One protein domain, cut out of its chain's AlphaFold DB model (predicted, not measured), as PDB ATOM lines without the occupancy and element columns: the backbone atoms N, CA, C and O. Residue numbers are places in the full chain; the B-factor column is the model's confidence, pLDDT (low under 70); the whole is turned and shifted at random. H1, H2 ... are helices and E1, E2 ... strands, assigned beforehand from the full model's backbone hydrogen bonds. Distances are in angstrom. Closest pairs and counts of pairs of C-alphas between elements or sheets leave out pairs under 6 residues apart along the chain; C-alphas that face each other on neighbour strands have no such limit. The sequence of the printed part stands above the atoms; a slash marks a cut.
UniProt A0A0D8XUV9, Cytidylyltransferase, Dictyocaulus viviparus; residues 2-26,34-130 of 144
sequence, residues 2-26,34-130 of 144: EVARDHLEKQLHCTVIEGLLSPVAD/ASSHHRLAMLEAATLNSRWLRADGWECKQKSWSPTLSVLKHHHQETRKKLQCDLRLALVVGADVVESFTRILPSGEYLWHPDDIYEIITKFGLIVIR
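What this domain is: This is residues 2 to 26 and 34 to 130 of the 144 residues of the protein "Cytidylyltransferase" of Dictyocaulus viviparus (UniProt A0A0D8XUV9). Two small, separate pairs of parallel strands, E1 with E2 and E3 with E4, make the inner part, and five helices lie round them. H2 covers E2, H1 and H4 lie on either side of the E3 and E4 pair, and H3 and H5 run the same way, staggered, along another side; the loop of residues 101 to 113 reaches out at one end. The printed part has 122 residues with five named helices and four named strands, in the order H1 E1 H2 E2 H3 E3 H4 H5 E4, and the class is mixed, helices and strands. The whole is compact, with a radius of gyration of the C-alphas of 15.3 A and spans of 44 by 34 by 29 A.

How they stand to each other: E3, residues 91 to 94, and E4, residues 126 to 129, are parallel neighbours at 31 degrees, with N 127 and O 91 2.8 A apart and N 129 and O 93 2.8 A apart, within hydrogen-bond range. Between them in the chain come H4, residues 95 to 100, and H5, residues 114 to 124: a strand-helix-strand unit, two parallel neighbour strands with helices between, whose crossover is right-handed. The closest C-alphas of H4 and E4 are those of Ala 95 and Val 128, 6.0 A apart. H1, residues 2 to 10, comes closest to E4 at the C-alphas of Ala 4 and Ile 127, 6.9 A apart. H3, residues 68 to 83, touches H5 with residues 69 to 72 alone, at a shallow tilt of 22 degrees, the same way; their closest C-alphas are those of Leu 69 and Asp 116, 6.1 A apart. E1, residues 19 to 21, and E2, residues 53 to 55, are parallel neighbours at 26 degrees, with N 21 and O 54 2.9 A apart, within hydrogen-bond range. H2, residues 36 to 47, comes closest to E2 at the C-alphas of Glu 44 and Ala 55, 5.3 A apart. Among the pairs that are apart are E1 and E3, H2 and H3, and H4 and H5. In H1, H2, H3, H4 and H5 every O i to N i+4 pair is within hydrogen-bond range.

Where its parts are: H1 begins at C-alpha 2, (35.747, -36.790, -34.045), and is 11.7 A long from first to last C-alpha. H3, the longest helix, measures 22.1 A and begins at C-alpha 68, (54.531, -41.630, -24.767). H2 measures 16.2 A, H5 15.1 A and E3 10.1 A. E4 measures 9.8 A and ends at C-alpha 129, (37.874, -36.276, -23.955).

The domain as a whole: The two C-alphas farthest apart are those of Asn 49 and Gly 108, at 44.9 A. Residues 27 to 33 are not printed, and C-alphas 26 and 34 are 8.3 A apart across the cut. The links from E2 to H3 and from H4 to H5 are long. The mean pLDDT of the printed part is 95.1, and no printed residue is under 70.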
ATOM      1  N   GLU A   2      36.685 -37.766 -33.446       94.56
ATOM      2  CA  GLU A   2      35.747 -36.790 -34.045       94.56
ATOM      3  C   GLU A   2      35.391 -35.633 -33.091       94.56
ATOM      4  O   GLU A   2      35.513 -34.482 -33.475       94.56
ATOM      5  N   VAL A   3      35.085 -35.918 -31.816       93.88
ATOM      6  CA  VAL A   3      34.812 -34.881 -30.792       93.88
ATOM      7  C   VAL A   3      35.977 -33.895 -30.624       93.88
ATOM      8  O   VAL A   3      35.761 -32.691 -30.539       93.88
ATOM      9  N   ALA A   4      37.216 -34.397 -30.601       94.56
ATOM     10  CA  ALA A   4      38.404 -33.552 -30.499       94.56
ATOM     11  C   ALA A   4      38.586 -32.694 -31.757       94.56
ATOM     12  O   ALA A   4      38.840 -31.499 -31.639       94.56
ATOM     13  N   ARG A   5      38.410 -33.283 -32.950       96.00
ATOM     14  CA  ARG A   5      38.484 -32.550 -34.221       96.00
ATOM     15  C   ARG A   5      37.456 -31.428 -34.263       96.00
ATOM     16  O   ARG A   5      37.813 -30.279 -34.490       96.00
ATOM     17  N   ASP A   6      36.204 -31.759 -33.972       95.06
ATOM     18  CA  ASP A   6      35.097 -30.812 -33.977       95.06
ATOM     19  C   ASP A   6      35.335 -29.654 -33.006       95.06
ATOM     20  O   ASP A   6      35.054 -28.508 -33.348       95.06
ATOM     21  N   HIS A   7      35.880 -29.924 -31.818       92.75
ATOM     22  CA  HIS A   7      36.246 -28.870 -30.877       92.75
ATOM     23  C   HIS A   7      37.345 -27.954 -31.447       92.75
ATOM     24  O   HIS A   7      37.177 -26.734 -31.459       92.75
ATOM     25  N   LEU A   8      38.437 -28.527 -31.967       95.12
ATOM     26  CA  LEU A   8      39.544 -27.763 -32.555       95.12
ATOM     27  C   LEU A   8      39.081 -26.873 -33.717       95.12
ATOM     28  O   LEU A   8      39.445 -25.701 -33.775       95.12
ATOM     29  N   GLU A   9      38.266 -27.410 -34.622       96.06
ATOM     30  CA  GLU A   9      37.825 -26.697 -35.824       96.06
ATOM     31  C   GLU A   9      36.738 -25.664 -35.521       96.06
ATOM     32  O   GLU A   9      36.808 -24.526 -35.989       96.06
ATOM     33  N   LYS A  10      35.731 -26.033 -34.720       94.75
ATOM     34  CA  LYS A  10      34.551 -25.185 -34.497       94.75
ATOM     35  C   LYS A  10      34.767 -24.145 -33.404       94.75
ATOM     36  O   LYS A  10      34.215 -23.056 -33.516       94.75
ATOM     37  N   GLN A  11      35.508 -24.484 -32.349       93.31
ATOM     38  CA  GLN A  11      35.672 -23.616 -31.176       93.31
ATOM     39  C   GLN A  11      37.005 -22.873 -31.183       93.31
ATOM     40  O   GLN A  11      37.054 -21.708 -30.811       93.31
ATOM     41  N   LEU A  12      38.083 -23.535 -31.614       92.81
ATOM     42  CA  LEU A  12      39.430 -22.956 -31.592       92.81
ATOM     43  C   LEU A  12      39.920 -22.505 -32.970       92.81
ATOM     44  O   LEU A  12      41.063 -22.066 -33.096       92.81
ATOM     45  N   HIS A  13      39.074 -22.621 -33.997       94.69
ATOM     46  CA  HIS A  13      39.355 -22.192 -35.370       94.69
ATOM     47  C   HIS A  13      40.687 -22.732 -35.922       94.69
ATOM     48  O   HIS A  13      41.368 -22.080 -36.712       94.69
ATOM     49  N   CYS A  14      41.072 -23.930 -35.482       94.50
ATOM     50  CA  CYS A  14      42.251 -24.638 -35.959       94.50
ATOM     51  C   CYS A  14      41.879 -25.542 -37.135       94.50
ATOM     52  O   CYS A  14      40.799 -26.117 -37.154       94.50
ATOM     53  N   THR A  15      42.799 -25.748 -38.075       95.31
ATOM     54  CA  THR A  15      42.627 -26.754 -39.132       95.31
ATOM     55  C   THR A  15      43.253 -28.068 -38.689       95.31
ATOM     56  O   THR A  15      44.464 -28.128 -38.461       95.31
ATOM     57  N   VAL A  16      42.457 -29.133 -38.588       96.81
ATOM     58  CA  VAL A  16      42.984 -30.466 -38.270       96.81
ATOM     59  C   VAL A  16      43.404 -31.164 -39.556       96.81
ATOM     60  O   VAL A  16      42.586 -31.437 -40.428       96.81
ATOM     61  N   ILE A  17      44.699 -31.454 -39.670       95.75
ATOM     62  CA  ILE A  17      45.277 -32.044 -40.884       95.75
ATOM     63  C   ILE A  17      45.135 -33.570 -40.884       95.75
ATOM     64  O   ILE A  17      44.685 -34.156 -41.864       95.75
ATOM     65  N   GLU A  18      45.530 -34.221 -39.789       96.00
ATOM     66  CA  GLU A  18      45.442 -35.672 -39.625       96.00
ATOM     67  C   GLU A  18      45.188 -36.046 -38.161       96.00
ATOM     68  O   GLU A  18      45.485 -35.281 -37.242       96.00
ATOM     69  N   GLY A  19      44.646 -37.241 -37.945       97.25
ATOM     70  CA  GLY A  19      44.609 -37.905 -36.650       97.25
ATOM     71  C   GLY A  19      45.297 -39.264 -36.739       97.25
ATOM     72  O   GLY A  19      45.132 -40.003 -37.709       97.25
ATOM     73  N   LEU A  20      46.079 -39.589 -35.716       97.44
ATOM     74  CA  LEU A  20      46.945 -40.763 -35.693       97.44
ATOM     75  C   LEU A  20      46.574 -41.668 -34.523       97.44
ATOM     76  O   LEU A  20      46.492 -41.214 -33.383       97.44
ATOM     77  N   LEU A  21      46.371 -42.953 -34.806       98.25
ATOM     78  CA  LEU A  21      46.197 -43.993 -33.795       98.25
ATOM     79  C   LEU A  21      47.482 -44.827 -33.712       98.25
ATOM     80  O   LEU A  21      47.801 -45.552 -34.653       98.25
ATOM     81  N   SER A  22      48.201 -44.720 -32.589       98.06
ATOM     82  CA  SER A  22      49.432 -45.476 -32.307       98.06
ATOM     83  C   SER A  22      49.134 -46.593 -31.300       98.06
ATOM     84  O   SER A  22      48.986 -46.323 -30.106       98.06
ATOM     85  N   PRO A  23      48.946 -47.849 -31.741       97.62
ATOM     86  CA  PRO A  23      48.848 -48.977 -30.830       97.62
ATOM     87  C   PRO A  23      50.190 -49.240 -30.131       97.62
ATOM     88  O   PRO A  23      51.225 -49.387 -30.779       97.62
ATOM     89  N   VAL A  24      50.135 -49.410 -28.807       96.69
ATOM     90  CA  VAL A  24      51.306 -49.739 -27.975       96.69
ATOM     91  C   VAL A  24      52.011 -51.019 -28.431       96.69
ATOM     92  O   VAL A  24      51.355 -51.927 -28.941       96.69
ATOM     93  N   ALA A  25      53.320 -51.128 -28.220       96.38
ATOM     94  CA  ALA A  25      54.092 -52.352 -28.444       96.38
ATOM     95  C   ALA A  25      53.694 -53.513 -27.514       96.38
ATOM     96  O   ALA A  25      53.173 -53.306 -26.417       96.38
ATOM     97  N   ASP A  26      54.020 -54.746 -27.914       94.88
ATOM     98  CA  ASP A  26      53.854 -55.929 -27.050       94.88
ATOM     99  C   ASP A  26      54.829 -55.932 -25.862       94.88
ATOM    100  O   ASP A  26      54.529 -56.504 -24.817       94.88
ATOM    101  N   ALA A  34      46.083 -58.408 -26.550       96.06
ATOM    102  CA  ALA A  34      46.238 -58.997 -27.877       96.06
ATOM    103  C   ALA A  34      47.503 -58.460 -28.567       96.06
ATOM    104  O   ALA A  34      47.875 -57.300 -28.357       96.06
ATOM    105  N   SER A  35      48.125 -59.278 -29.423       97.38
ATOM    106  CA  SER A  35      49.363 -58.895 -30.107       97.38
ATOM    107  C   SER A  35      49.218 -57.576 -30.870       97.38
ATOM    108  O   SER A  35      48.174 -57.261 -31.455       97.38
ATOM    109  N   SER A  36      50.297 -56.805 -30.870       97.12
ATOM    110  CA  SER A  36      50.436 -55.525 -31.556       97.12
ATOM    111  C   SER A  36      50.089 -55.640 -33.037       97.12
ATOM    112  O   SER A  36      49.371 -54.793 -33.558       97.12
ATOM    113  N   HIS A  37      50.478 -56.748 -33.676       97.62
ATOM    114  CA  HIS A  37      50.105 -57.084 -35.049       97.62
ATOM    115  C   HIS A  37      48.582 -57.087 -35.264       97.62
ATOM    116  O   HIS A  37      48.086 -56.398 -36.154       97.62
ATOM    117  N   HIS A  38      47.823 -57.810 -34.431       98.25
ATOM    118  CA  HIS A  38      46.366 -57.861 -34.565       98.25
ATOM    119  C   HIS A  38      45.711 -56.522 -34.218       98.25
ATOM    120  O   HIS A  38      44.769 -56.104 -34.888       98.25
ATOM    121  N   ARG A  39      46.207 -55.822 -33.188       98.31
ATOM    122  CA  ARG A  39      45.687 -54.497 -32.816       98.31
ATOM    123  C   ARG A  39      45.898 -53.470 -33.922       98.31
ATOM    124  O   ARG A  39      44.972 -52.721 -34.215       98.31
ATOM    125  N   LEU A  40      47.068 -53.468 -34.556       98.56
ATOM    126  CA  LEU A  40      47.350 -52.608 -35.699       98.56
ATOM    127  C   LEU A  40      46.424 -52.930 -36.875       98.56
ATOM    128  O   LEU A  40      45.766 -52.021 -37.367       98.56
ATOM    129  N   ALA A  41      46.282 -54.207 -37.244       98.56
ATOM    130  CA  ALA A  41      45.388 -54.616 -38.328       98.56
ATOM    131  C   ALA A  41      43.926 -54.191 -38.080       98.56
ATOM    132  O   ALA A  41      43.244 -53.716 -38.986       98.56
ATOM    133  N   MET A  42      43.447 -54.301 -36.835       98.56
ATOM    134  CA  MET A  42      42.117 -53.810 -36.459       98.56
ATOM    135  C   MET A  42      41.994 -52.289 -36.608       98.56
ATOM    136  O   MET A  42      40.971 -51.811 -37.095       98.56
ATOM    137  N   LEU A  43      43.012 -51.518 -36.212       98.50
ATOM    138  CA  LEU A  43      43.006 -50.060 -36.363       98.50
ATOM    139  C   LEU A  43      43.091 -49.626 -37.831       98.50
ATOM    140  O   LEU A  43      42.397 -48.691 -38.226       98.50
ATOM    141  N   GLU A  44      43.894 -50.303 -38.646       98.38
ATOM    142  CA  GLU A  44      43.966 -50.076 -40.094       98.38
ATOM    143  C   GLU A  44      42.602 -50.330 -40.748       98.38
ATOM    144  O   GLU A  44      42.093 -49.473 -41.468       98.38
ATOM    145  N   ALA A  45      41.941 -51.444 -40.414       98.50
ATOM    146  CA  ALA A  45      40.592 -51.730 -40.898       98.50
ATOM    147  C   ALA A  45      39.560 -50.692 -40.415       98.50
ATOM    148  O   ALA A  45      38.732 -50.230 -41.199       98.50
ATOM    149  N   ALA A  46      39.624 -50.280 -39.143       98.19
ATOM    150  CA  ALA A  46      38.711 -49.290 -38.568       98.19
ATOM    151  C   ALA A  46      38.895 -47.883 -39.159       98.19
ATOM    152  O   ALA A  46      37.953 -47.090 -39.186       98.19
ATOM    153  N   THR A  47      40.102 -47.564 -39.632       97.88
ATOM    154  CA  THR A  47      40.431 -46.261 -40.229       97.88
ATOM    155  C   THR A  47      40.369 -46.257 -41.757       97.88
ATOM    156  O   THR A  47      40.427 -45.181 -42.340       97.88
ATOM    157  N   LEU A  48      40.146 -47.410 -42.403       97.31
ATOM    158  CA  LEU A  48      40.194 -47.591 -43.861       97.31
ATOM    159  C   LEU A  48      39.371 -46.564 -44.656       97.31
ATOM    160  O   LEU A  48      39.818 -46.080 -45.692       97.31
ATOM    161  N   ASN A  49      38.173 -46.230 -44.171       96.94
ATOM    162  CA  ASN A  49      37.256 -45.300 -44.843       96.94
ATOM    163  C   ASN A  49      37.297 -43.876 -44.262       96.94
ATOM    164  O   ASN A  49      36.496 -43.022 -44.654       96.94
ATOM    165  N   SER A  50      38.193 -43.603 -43.309       97.50
ATOM    166  CA  SER A  50      38.369 -42.259 -42.771       97.50
ATOM    167  C   SER A  50      39.221 -41.414 -43.710       97.50
ATOM    168  O   SER A  50      40.233 -41.861 -44.235       97.50
ATOM    169  N   ARG A  51      38.832 -40.150 -43.899       96.38
ATOM    170  CA  ARG A  51      39.582 -39.202 -44.740       96.38
ATOM    171  C   ARG A  51      40.759 -38.540 -44.025       96.38
ATOM    172  O   ARG A  51      41.571 -37.903 -44.680       96.38
ATOM    173  N   TRP A  52      40.817 -38.644 -42.700       97.00
ATOM    174  CA  TRP A  52      41.764 -37.892 -41.873       97.00
ATOM    175  C   TRP A  52      42.425 -38.739 -40.781       97.00
ATOM    176  O   TRP A  52      43.464 -38.345 -40.260       97.00
ATOM    177  N   LEU A  53      41.839 -39.890 -40.426       97.88
ATOM    178  CA  LEU A  53      42.425 -40.819 -39.462       97.88
ATOM    179  C   LEU A  53      43.280 -41.860 -40.164       97.88
ATOM    180  O   LEU A  53      42.888 -42.399 -41.196       97.88
ATOM    181  N   ARG A  54      44.393 -42.213 -39.529       96.69
ATOM    182  CA  ARG A  54      45.217 -43.363 -39.898       96.69
ATOM    183  C   ARG A  54      45.724 -44.093 -38.662       96.69
ATOM    184  O   ARG A  54      45.905 -43.486 -37.604       96.69
ATOM    185  N   ALA A  55      45.998 -45.380 -38.816       98.06
ATOM    186  CA  ALA A  55      46.810 -46.129 -37.869       98.06
ATOM    187  C   ALA A  55      48.303 -45.976 -38.205       98.06
ATOM    188  O   ALA A  55      48.667 -45.787 -39.369       98.06
ATOM    189  N   ASP A  56      49.171 -46.049 -37.198       97.94
ATOM    190  CA  ASP A  56      50.621 -46.060 -37.388       97.94
ATOM    191  C   ASP A  56      51.277 -47.142 -36.528       97.94
ATOM    192  O   ASP A  56      51.116 -47.179 -35.313       97.94
ATOM    193  N   GLY A  57      52.017 -48.043 -37.170       97.75
ATOM    194  CA  GLY A  57      52.666 -49.172 -36.511       97.75
ATOM    195  C   GLY A  57      54.079 -48.901 -35.995       97.75
ATOM    196  O   GLY A  57      54.772 -49.871 -35.680       97.75
ATOM    197  N   TRP A  58      54.570 -47.657 -35.969       98.00
ATOM    198  CA  TRP A  58      55.936 -47.377 -35.510       98.00
ATOM    199  C   TRP A  58      56.176 -47.848 -34.073       98.00
ATOM    200  O   TRP A  58      57.163 -48.543 -33.818       98.00
ATOM    201  N   GLU A  59      55.261 -47.542 -33.152       98.06
ATOM    202  CA  GLU A  59      55.379 -47.951 -31.749       98.06
ATOM    203  C   GLU A  59      55.348 -49.478 -31.610       98.06
ATOM    204  O   GLU A  59      56.174 -50.054 -30.910       98.06
ATOM    205  N   CYS A  60      54.489 -50.164 -32.371       97.31
ATOM    206  CA  CYS A  60      54.415 -51.630 -32.392       97.31
ATOM    207  C   CYS A  60      55.741 -52.322 -32.735       97.31
ATOM    208  O   CYS A  60      55.956 -53.465 -32.341       97.31
ATOM    209  N   LYS A  61      56.623 -51.652 -33.485       95.75
ATOM    210  CA  LYS A  61      57.918 -52.198 -33.917       95.75
ATOM    211  C   LYS A  61      59.022 -52.020 -32.869       95.75
ATOM    212  O   LYS A  61      60.126 -52.531 -33.072       95.75
ATOM    213  N   GLN A  62      58.761 -51.304 -31.773       96.56
ATOM    214  CA  GLN A  62      59.760 -51.056 -30.736       96.56
ATOM    215  C   GLN A  62      60.004 -52.316 -29.898       96.56
ATOM    216  O   GLN A  62      59.079 -52.968 -29.418       96.56
ATOM    217  N   LYS A  63      61.284 -52.662 -29.716       91.69
ATOM    218  CA  LYS A  63      61.701 -53.870 -28.980       91.69
ATOM    219  C   LYS A  63      61.565 -53.724 -27.462       91.69
ATOM    220  O   LYS A  63      61.454 -54.725 -26.761       91.69
ATOM    221  N   SER A  64      61.591 -52.494 -26.962       93.19
ATOM    222  CA  SER A  64      61.429 -52.141 -25.551       93.19
ATOM    223  C   SER A  64      60.187 -51.280 -25.359       93.19
ATOM    224  O   SER A  64      59.611 -50.780 -26.328       93.19
ATOM    225  N   TRP A  65      59.762 -51.119 -24.105       90.62
ATOM    226  CA  TRP A  65      58.717 -50.158 -23.775       90.62
ATOM    227  C   TRP A  65      59.133 -48.753 -24.232       90.62
ATOM    228  O   TRP A  65      60.308 -48.388 -24.143       90.62
ATOM    229  N   SER A  66      58.171 -47.998 -24.759       93.62
ATOM    230  CA  SER A  66      58.378 -46.650 -25.285       93.62
ATOM    231  C   SER A  66      57.567 -45.651 -24.462       93.62
ATOM    232  O   SER A  66      56.341 -45.776 -24.419       93.62
ATOM    233  N   PRO A  67      58.205 -44.652 -23.828       95.38
ATOM    234  CA  PRO A  67      57.482 -43.550 -23.206       95.38
ATOM    235  C   PRO A  67      56.633 -42.814 -24.246       95.38
ATOM    236  O   PRO A  67      57.088 -42.579 -25.369       95.38
ATOM    237  N   THR A  68      55.432 -42.373 -23.866       96.94
ATOM    238  CA  THR A  68      54.531 -41.630 -24.767       96.94
ATOM    239  C   THR A  68      55.198 -40.384 -25.354       96.94
ATOM    240  O   THR A  68      54.989 -40.070 -26.523       96.94
ATOM    241  N   LEU A  69      56.072 -39.713 -24.596       97.69
ATOM    242  CA  LEU A  69      56.854 -38.585 -25.102       97.69
ATOM    243  C   LEU A  69      57.742 -38.968 -26.301       97.69
ATOM    244  O   LEU A  69      57.874 -38.186 -27.242       97.69
ATOM    245  N   SER A  70      58.337 -40.165 -26.301       97.75
ATOM    246  CA  SER A  70      59.152 -40.655 -27.421       97.75
ATOM    247  C   SER A  70      58.301 -40.874 -28.675       97.75
ATOM    248  O   SER A  70      58.688 -40.452 -29.766       97.75
ATOM    249  N   VAL A  71      57.104 -41.442 -28.499       98.06
ATOM    250  CA  VAL A  71      56.121 -41.649 -29.574       98.06
ATOM    251  C   VAL A  71      55.680 -40.309 -30.177       98.06
ATOM    252  O   VAL A  71      55.685 -40.142 -31.398       98.06
ATOM    253  N   LEU A  72      55.383 -39.313 -29.335       98.19
ATOM    254  CA  LEU A  72      55.025 -37.961 -29.779       98.19
ATOM    255  C   LEU A  72      56.168 -37.283 -30.541       98.19
ATOM    256  O   LEU A  72      55.946 -36.753 -31.630       98.19
ATOM    257  N   LYS A  73      57.400 -37.341 -30.018       97.88
ATOM    258  CA  LYS A  73      58.593 -36.794 -30.689       97.88
ATOM    259  C   LYS A  73      58.802 -37.427 -32.063       97.88
ATOM    260  O   LYS A  73      59.055 -36.702 -33.025       97.88
ATOM    261  N   HIS A  74      58.663 -38.749 -32.164       97.94
ATOM    262  CA  HIS A  74      58.783 -39.464 -33.429       97.94
ATOM    263  C   HIS A  74      57.749 -38.971 -34.453       97.94
ATOM    264  O   HIS A  74      58.123 -38.502 -35.528       97.94
ATOM    265  N   HIS A  75      56.458 -39.010 -34.110       97.75
ATOM    266  CA  HIS A  75      55.407 -38.625 -35.054       97.75
ATOM    267  C   HIS A  75      55.425 -37.136 -35.394       97.75
ATOM    268  O   HIS A  75      55.156 -36.770 -36.535       97.75
ATOM    269  N   HIS A  76      55.809 -36.266 -34.460       97.06
ATOM    270  CA  HIS A  76      55.952 -34.841 -34.750       97.06
ATOM    271  C   HIS A  76      57.041 -34.579 -35.786       97.06
ATOM    272  O   HIS A  76      56.816 -33.828 -36.735       97.06
ATOM    273  N   GLN A  77      58.196 -35.234 -35.648       96.44
ATOM    274  CA  GLN A  77      59.293 -35.119 -36.606       96.44
ATOM    275  C   GLN A  77      58.917 -35.691 -37.975       96.44
ATOM    276  O   GLN A  77      59.147 -35.035 -38.992       96.44
ATOM    277  N   GLU A  78      58.324 -36.883 -38.021       95.81
ATOM    278  CA  GLU A  78      57.964 -37.529 -39.285       95.81
ATOM    279  C   GLU A  78      56.846 -36.784 -40.020       95.81
ATOM    280  O   GLU A  78      56.962 -36.538 -41.223       95.81
ATOM    281  N   THR A  79      55.805 -36.327 -39.316       94.75
ATOM    282  CA  THR A  79      54.724 -35.556 -39.944       94.75
ATOM    283  C   THR A  79      55.220 -34.184 -40.413       94.75
ATOM    284  O   THR A  79      54.881 -33.778 -41.525       94.75
ATOM    285  N   ARG A  80      56.097 -33.497 -39.658       95.06
ATOM    286  CA  ARG A  80      56.730 -32.241 -40.119       95.06
ATOM    287  C   ARG A  80      57.530 -32.436 -41.404       95.06
ATOM    288  O   ARG A  80      57.397 -31.642 -42.330       95.06
ATOM    289  N   LYS A  81      58.334 -33.502 -41.489       95.00
ATOM    290  CA  LYS A  81      59.096 -33.827 -42.707       95.00
ATOM    291  C   LYS A  81      58.174 -34.139 -43.885       95.00
ATOM    292  O   LYS A  81      58.415 -33.658 -44.987       95.00
ATOM    293  N   LYS A  82      57.123 -34.929 -43.650       93.88
ATOM    294  CA  LYS A  82      56.160 -35.349 -44.677       93.88
ATOM    295  C   LYS A  82      55.366 -34.173 -45.243       93.88
ATOM    296  O   LYS A  82      55.179 -34.105 -46.453       93.88
ATOM    297  N   LEU A  83      54.882 -33.279 -44.381       92.50
ATOM    298  CA  LEU A  83      54.021 -32.161 -44.778       92.50
ATOM    299  C   LEU A  83      54.795 -30.890 -45.143       92.50
ATOM    300  O   LEU A  83      54.211 -29.987 -45.732       92.50
ATOM    301  N   GLN A  84      56.086 -30.819 -44.803       93.19
ATOM    302  CA  GLN A  84      56.950 -29.659 -45.053       93.19
ATOM    303  C   GLN A  84      56.362 -28.343 -44.516       93.19
ATOM    304  O   GLN A  84      56.552 -27.274 -45.093       93.19
ATOM    305  N   CYS A  85      55.644 -28.418 -43.395       88.62
ATOM    306  CA  CYS A  85      55.035 -27.272 -42.735       88.62
ATOM    307  C   CYS A  85      55.282 -27.308 -41.226       88.62
ATOM    308  O   CYS A  85      55.532 -28.365 -40.634       88.62
ATOM    309  N   ASP A  86      55.215 -26.134 -40.601       90.50
ATOM    310  CA  ASP A  86      55.179 -26.052 -39.148       90.50
ATOM    311  C   ASP A  86      53.788 -26.463 -38.658       90.50
ATOM    312  O   ASP A  86      52.767 -25.974 -39.143       90.50
ATOM    313  N   LEU A  87      53.754 -27.403 -37.718       94.44
ATOM    314  CA  LEU A  87      52.518 -27.958 -37.181       94.44
ATOM    315  C   LEU A  87      52.634 -28.214 -35.683       94.44
ATOM    316  O   LEU A  87      53.718 -28.504 -35.148       94.44
ATOM    317  N   ARG A  88      51.477 -28.150 -35.025       94.88
ATOM    318  CA  ARG A  88      51.282 -28.572 -33.639       94.88
ATOM    319  C   ARG A  88      50.743 -29.998 -33.628       94.88
ATOM    320  O   ARG A  88      49.861 -30.332 -34.416       94.88
ATOM    321  N   LEU A  89      51.293 -30.828 -32.752       96.81
ATOM    322  CA  LEU A  89      50.825 -32.187 -32.503       96.81
ATOM    323  C   LEU A  89      50.326 -32.226 -31.065       96.81
ATOM    324  O   LEU A  89      51.120 -31.955 -30.179       96.81
ATOM    325  N   ALA A  90      49.067 -32.594 -30.843       97.38
ATOM    326  CA  ALA A  90      48.497 -32.727 -29.507       97.38
ATOM    327  C   ALA A  90      48.177 -34.193 -29.191       97.38
ATOM    328  O   ALA A  90      47.722 -34.946 -30.059       97.38
ATOM    329  N   LEU A  91      48.385 -34.590 -27.937       97.94
ATOM    330  CA  LEU A  91      48.023 -35.911 -27.434       97.94
ATOM    331  C   LEU A  91      46.526 -35.937 -27.085       97.94
ATOM    332  O   LEU A  91      46.072 -35.156 -26.255       97.94
ATOM    333  N   VAL A  92      45.755 -36.844 -27.692       96.81
ATOM    334  CA  VAL A  92      44.322 -37.017 -27.391       96.81
ATOM    335  C   VAL A  92      44.133 -38.192 -26.439       96.81
ATOM    336  O   VAL A  92      44.465 -39.323 -26.790       96.81
ATOM    337  N   VAL A  93      43.576 -37.946 -25.253       95.19
ATOM    338  CA  VAL A  93      43.404 -38.963 -24.200       95.19
ATOM    339  C   VAL A  93      42.044 -38.870 -23.516       95.19
ATOM    340  O   VAL A  93      41.332 -37.875 -23.640       95.19
ATOM    341  N   GLY A  94      41.676 -39.924 -22.787       92.00
ATOM    342  CA  GLY A  94      40.596 -39.871 -21.805       92.00
ATOM    343  C   GLY A  94      41.047 -39.227 -20.491       92.00
ATOM    344  O   GLY A  94      42.243 -39.054 -20.244       92.00
ATOM    345  N   ALA A  95      40.082 -38.872 -19.640       88.62
ATOM    346  CA  ALA A  95      40.354 -38.319 -18.308       88.62
ATOM    347  C   ALA A  95      41.154 -39.285 -17.408       88.62
ATOM    348  O   ALA A  95      41.996 -38.846 -16.631       88.62
ATOM    349  N   ASP A  96      40.972 -40.592 -17.591       88.19
ATOM    350  CA  ASP A  96      41.684 -41.664 -16.888       88.19
ATOM    351  C   ASP A  96      43.208 -41.611 -17.080       88.19
ATOM    352  O   ASP A  96      43.975 -41.926 -16.170       88.19
ATOM    353  N   VAL A  97      43.674 -41.174 -18.253       91.69
ATOM    354  CA  VAL A  97      45.112 -40.994 -18.503       91.69
ATOM    355  C   VAL A  97      45.653 -39.805 -17.716       91.69
ATOM    356  O   VAL A  97      46.734 -39.907 -17.141       91.69
ATOM    357  N   VAL A  98      44.897 -38.708 -17.640       91.00
ATOM    358  CA  VAL A  98      45.291 -37.513 -16.878       91.00
ATOM    359  C   VAL A  98      45.378 -37.833 -15.389       91.00
ATOM    360  O   VAL A  98      46.362 -37.488 -14.741       91.00
ATOM    361  N   GLU A  99      44.403 -38.575 -14.863       89.25
ATOM    362  CA  GLU A  99      44.419 -39.080 -13.485       89.25
ATOM    363  C   GLU A  99      45.650 -39.959 -13.203       89.25
ATOM    364  O   GLU A  99      46.145 -40.006 -12.078       89.25
ATOM    365  N   SER A 100      46.192 -40.629 -14.225       92.00
ATOM    366  CA  SER A 100      47.382 -41.469 -14.080       92.00
ATOM    367  C   SER A 100      48.706 -40.697 -14.007       92.00
ATOM    368  O   SER A 100      49.698 -41.280 -13.566       92.00
ATOM    369  N   PHE A 101      48.752 -39.411 -14.381       92.25
ATOM    370  CA  PHE A 101      49.989 -38.610 -14.379       92.25
ATOM    371  C   PHE A 101      50.592 -38.435 -12.982       92.25
ATOM    372  O   PHE A 101      51.808 -38.353 -12.840       92.25
ATOM    373  N   THR A 102      49.764 -38.425 -11.939       89.75
ATOM    374  CA  THR A 102      50.218 -38.293 -10.544       89.75
ATOM    375  C   THR A 102      50.466 -39.642  -9.867       89.75
ATOM    376  O   THR A 102      50.814 -39.694  -8.686       89.75
ATOM    377  N   ARG A 103      50.287 -40.757 -10.588       91.94
ATOM    378  CA  ARG A 103      50.372 -42.094 -10.004       91.94
ATOM    379  C   ARG A 103      51.819 -42.487  -9.715       91.94
ATOM    380  O   ARG A 103      52.661 -42.548 -10.610       91.94
ATOM    381  N   ILE A 104      52.048 -42.876  -8.467       91.00
ATOM    382  CA  ILE A 104      53.293 -43.476  -7.988       91.00
ATOM    383  C   ILE A 104      53.067 -44.983  -7.825       91.00
ATOM    384  O   ILE A 104      52.020 -45.430  -7.343       91.00
ATOM    385  N   LEU A 105      54.019 -45.782  -8.292       90.62
ATOM    386  CA  LEU A 105      54.004 -47.234  -8.172       90.62
ATOM    387  C   LEU A 105      54.353 -47.663  -6.737       90.62
ATOM    388  O   LEU A 105      55.010 -46.917  -6.015       90.62
ATOM    389  N   PRO A 106      53.998 -48.890  -6.314       91.25
ATOM    390  CA  PRO A 106      54.411 -49.413  -5.009       91.25
ATOM    391  C   PRO A 106      55.934 -49.427  -4.792       91.25
ATOM    392  O   PRO A 106      56.378 -49.440  -3.649       91.25
ATOM    393  N   SER A 107      56.727 -49.410  -5.871       90.88
ATOM    394  CA  SER A 107      58.190 -49.283  -5.832       90.88
ATOM    395  C   SER A 107      58.687 -47.890  -5.424       90.88
ATOM    396  O   SER A 107      59.873 -47.735  -5.155       90.88
ATOM    397  N   GLY A 108      57.811 -46.879  -5.374       91.31
ATOM    398  CA  GLY A 108      58.172 -45.474  -5.157       91.31
ATOM    399  C   GLY A 108      58.520 -44.712  -6.441       91.31
ATOM    400  O   GLY A 108      58.801 -43.519  -6.384       91.31
ATOM    401  N   GLU A 109      58.479 -45.373  -7.598       91.06
ATOM    402  CA  GLU A 109      58.741 -44.758  -8.902       91.06
ATOM    403  C   GLU A 109      57.472 -44.135  -9.494       91.06
ATOM    404  O   GLU A 109      56.363 -44.645  -9.314       91.06
ATOM    405  N   TYR A 110      57.625 -43.045 -10.243       92.50
ATOM    406  CA  TYR A 110      56.513 -42.455 -10.983       92.50
ATOM    407  C   TYR A 110      56.124 -43.334 -12.173       92.50
ATOM    408  O   TYR A 110      56.988 -43.804 -12.911       92.50
ATOM    409  N   LEU A 111      54.819 -43.504 -12.408       92.00
ATOM    410  CA  LEU A 111      54.337 -44.139 -13.638       92.00
ATOM    411  C   LEU A 111      54.678 -43.292 -14.876       92.00
ATOM    412  O   LEU A 111      54.982 -43.829 -15.937       92.00
ATOM    413  N   TRP A 112      54.628 -41.970 -14.717       94.88
ATOM    414  CA  TRP A 112      54.993 -40.983 -15.722       94.88
ATOM    415  C   TRP A 112      56.102 -40.112 -15.157       94.88
ATOM    416  O   TRP A 112      55.922 -39.498 -14.106       94.88
ATOM    417  N   HIS A 113      57.245 -40.036 -15.837       95.44
ATOM    418  CA  HIS A 113      58.309 -39.153 -15.378       95.44
ATOM    419  C   HIS A 113      57.801 -37.694 -15.379       95.44
ATOM    420  O   HIS A 113      57.241 -37.263 -16.390       95.44
ATOM    421  N   PRO A 114      57.971 -36.913 -14.294       94.69
ATOM    422  CA  PRO A 114      57.449 -35.545 -14.228       94.69
ATOM    423  C   PRO A 114      57.929 -34.645 -15.374       94.69
ATOM    424  O   PRO A 114      57.136 -33.892 -15.938       94.69
ATOM    425  N   ASP A 115      59.194 -34.787 -15.780       96.44
ATOM    426  CA  ASP A 115      59.744 -34.045 -16.924       96.44
ATOM    427  C   ASP A 115      59.075 -34.435 -18.249       96.44
ATOM    428  O   ASP A 115      58.881 -33.580 -19.115       96.44
ATOM    429  N   ASP A 116      58.667 -35.703 -18.396       96.81
ATOM    430  CA  ASP A 116      57.957 -36.148 -19.591       96.81
ATOM    431  C   ASP A 116      56.575 -35.500 -19.659       96.81
ATOM    432  O   ASP A 116      56.178 -35.012 -20.716       96.81
ATOM    433  N   ILE A 117      55.858 -35.435 -18.532       96.12
ATOM    434  CA  ILE A 117      54.556 -34.759 -18.445       96.12
ATOM    435  C   ILE A 117      54.710 -33.276 -18.785       96.12
ATOM    436  O   ILE A 117      53.956 -32.749 -19.606       96.12
ATOM    437  N   TYR A 118      55.700 -32.610 -18.184       95.94
ATOM    438  CA  TYR A 118      55.971 -31.200 -18.439       95.94
ATOM    439  C   TYR A 118      56.248 -30.946 -19.924       95.94
ATOM    440  O   TYR A 118      55.678 -30.026 -20.514       95.94
ATOM    441  N   GLU A 119      57.069 -31.781 -20.568       97.25
ATOM    442  CA  GLU A 119      57.368 -31.638 -21.992       97.25
ATOM    443  C   GLU A 119      56.150 -31.939 -22.881       97.25
ATOM    444  O   GLU A 119      55.918 -31.216 -23.852       97.25
ATOM    445  N   ILE A 120      55.344 -32.955 -22.547       97.06
ATOM    446  CA  ILE A 120      54.096 -33.270 -23.263       97.06
ATOM    447  C   ILE A 120      53.166 -32.056 -23.257       97.06
ATOM    448  O   ILE A 120      52.698 -31.637 -24.315       97.06
ATOM    449  N   ILE A 121      52.925 -31.465 -22.087       94.44
ATOM    450  CA  ILE A 121      51.983 -30.349 -21.951       94.44
ATOM    451  C   ILE A 121      52.527 -29.093 -22.639       94.44
ATOM    452  O   ILE A 121      51.789 -28.442 -23.365       94.44
ATOM    453  N   THR A 122      53.810 -28.770 -22.460       94.75
ATOM    454  CA  THR A 122      54.369 -27.489 -22.932       94.75
ATOM    455  C   THR A 122      54.781 -27.468 -24.403       94.75
ATOM    456  O   THR A 122      54.794 -26.396 -25.005       94.75
ATOM    457  N   LYS A 123      55.161 -28.609 -24.999       95.06
ATOM    458  CA  LYS A 123      55.634 -28.657 -26.399       95.06
ATOM    459  C   LYS A 123      54.629 -29.235 -27.388       95.06
ATOM    460  O   LYS A 123      54.732 -28.941 -28.579       95.06
ATOM    461  N   PHE A 124      53.715 -30.081 -26.924       95.88
ATOM    462  CA  PHE A 124      52.751 -30.776 -27.778       95.88
ATOM    463  C   PHE A 124      51.329 -30.278 -27.504       95.88
ATOM    464  O   PHE A 124      50.646 -29.792 -28.406       95.88
ATOM    465  N   GLY A 125      50.911 -30.352 -26.243       93.25
ATOM    466  CA  GLY A 125      49.555 -30.048 -25.804       93.25
ATOM    467  C   GLY A 125      48.718 -31.312 -25.617       93.25
ATOM    468  O   GLY A 125      49.024 -32.390 -26.143       93.25
ATOM    469  N   LEU A 126      47.647 -31.179 -24.836       94.44
ATOM    470  CA  LEU A 126      46.808 -32.292 -24.401       94.44
ATOM    471  C   LEU A 126      45.333 -31.994 -24.674       94.44
ATOM    472  O   LEU A 126      44.805 -30.971 -24.247       94.44
ATOM    473  N   ILE A 127      44.644 -32.915 -25.343       94.62
ATOM    474  CA  ILE A 127      43.200 -32.847 -25.574       94.62
ATOM    475  C   ILE A 127      42.540 -33.977 -24.797       94.62
ATOM    476  O   ILE A 127      42.703 -35.155 -25.119       94.62
ATOM    477  N   VAL A 128      41.766 -33.611 -23.781       93.25
ATOM    478  CA  VAL A 128      41.125 -34.563 -22.873       93.25
ATOM    479  C   VAL A 128      39.657 -34.724 -23.252       93.25
ATOM    480  O   VAL A 128      38.875 -33.778 -23.169       93.25
ATOM    481  N   ILE A 129      39.266 -35.932 -23.655       89.44
ATOM    482  CA  ILE A 129      37.874 -36.276 -23.955       89.44
ATOM    483  C   ILE A 129      37.248 -36.908 -22.710       89.44
ATOM    484  O   ILE A 129      37.676 -37.967 -22.249       89.44
ATOM    485  N   ARG A 130      36.205 -36.270 -22.174       79.56
ATOM    486  CA  ARG A 130      35.424 -36.792 -21.042       79.56
ATOM    487  C   ARG A 130      34.277 -37.679 -21.536       79.56
ATOM    488  O   ARG A 130      33.737 -37.457 -22.618       79.56
TER     489      ARG A 130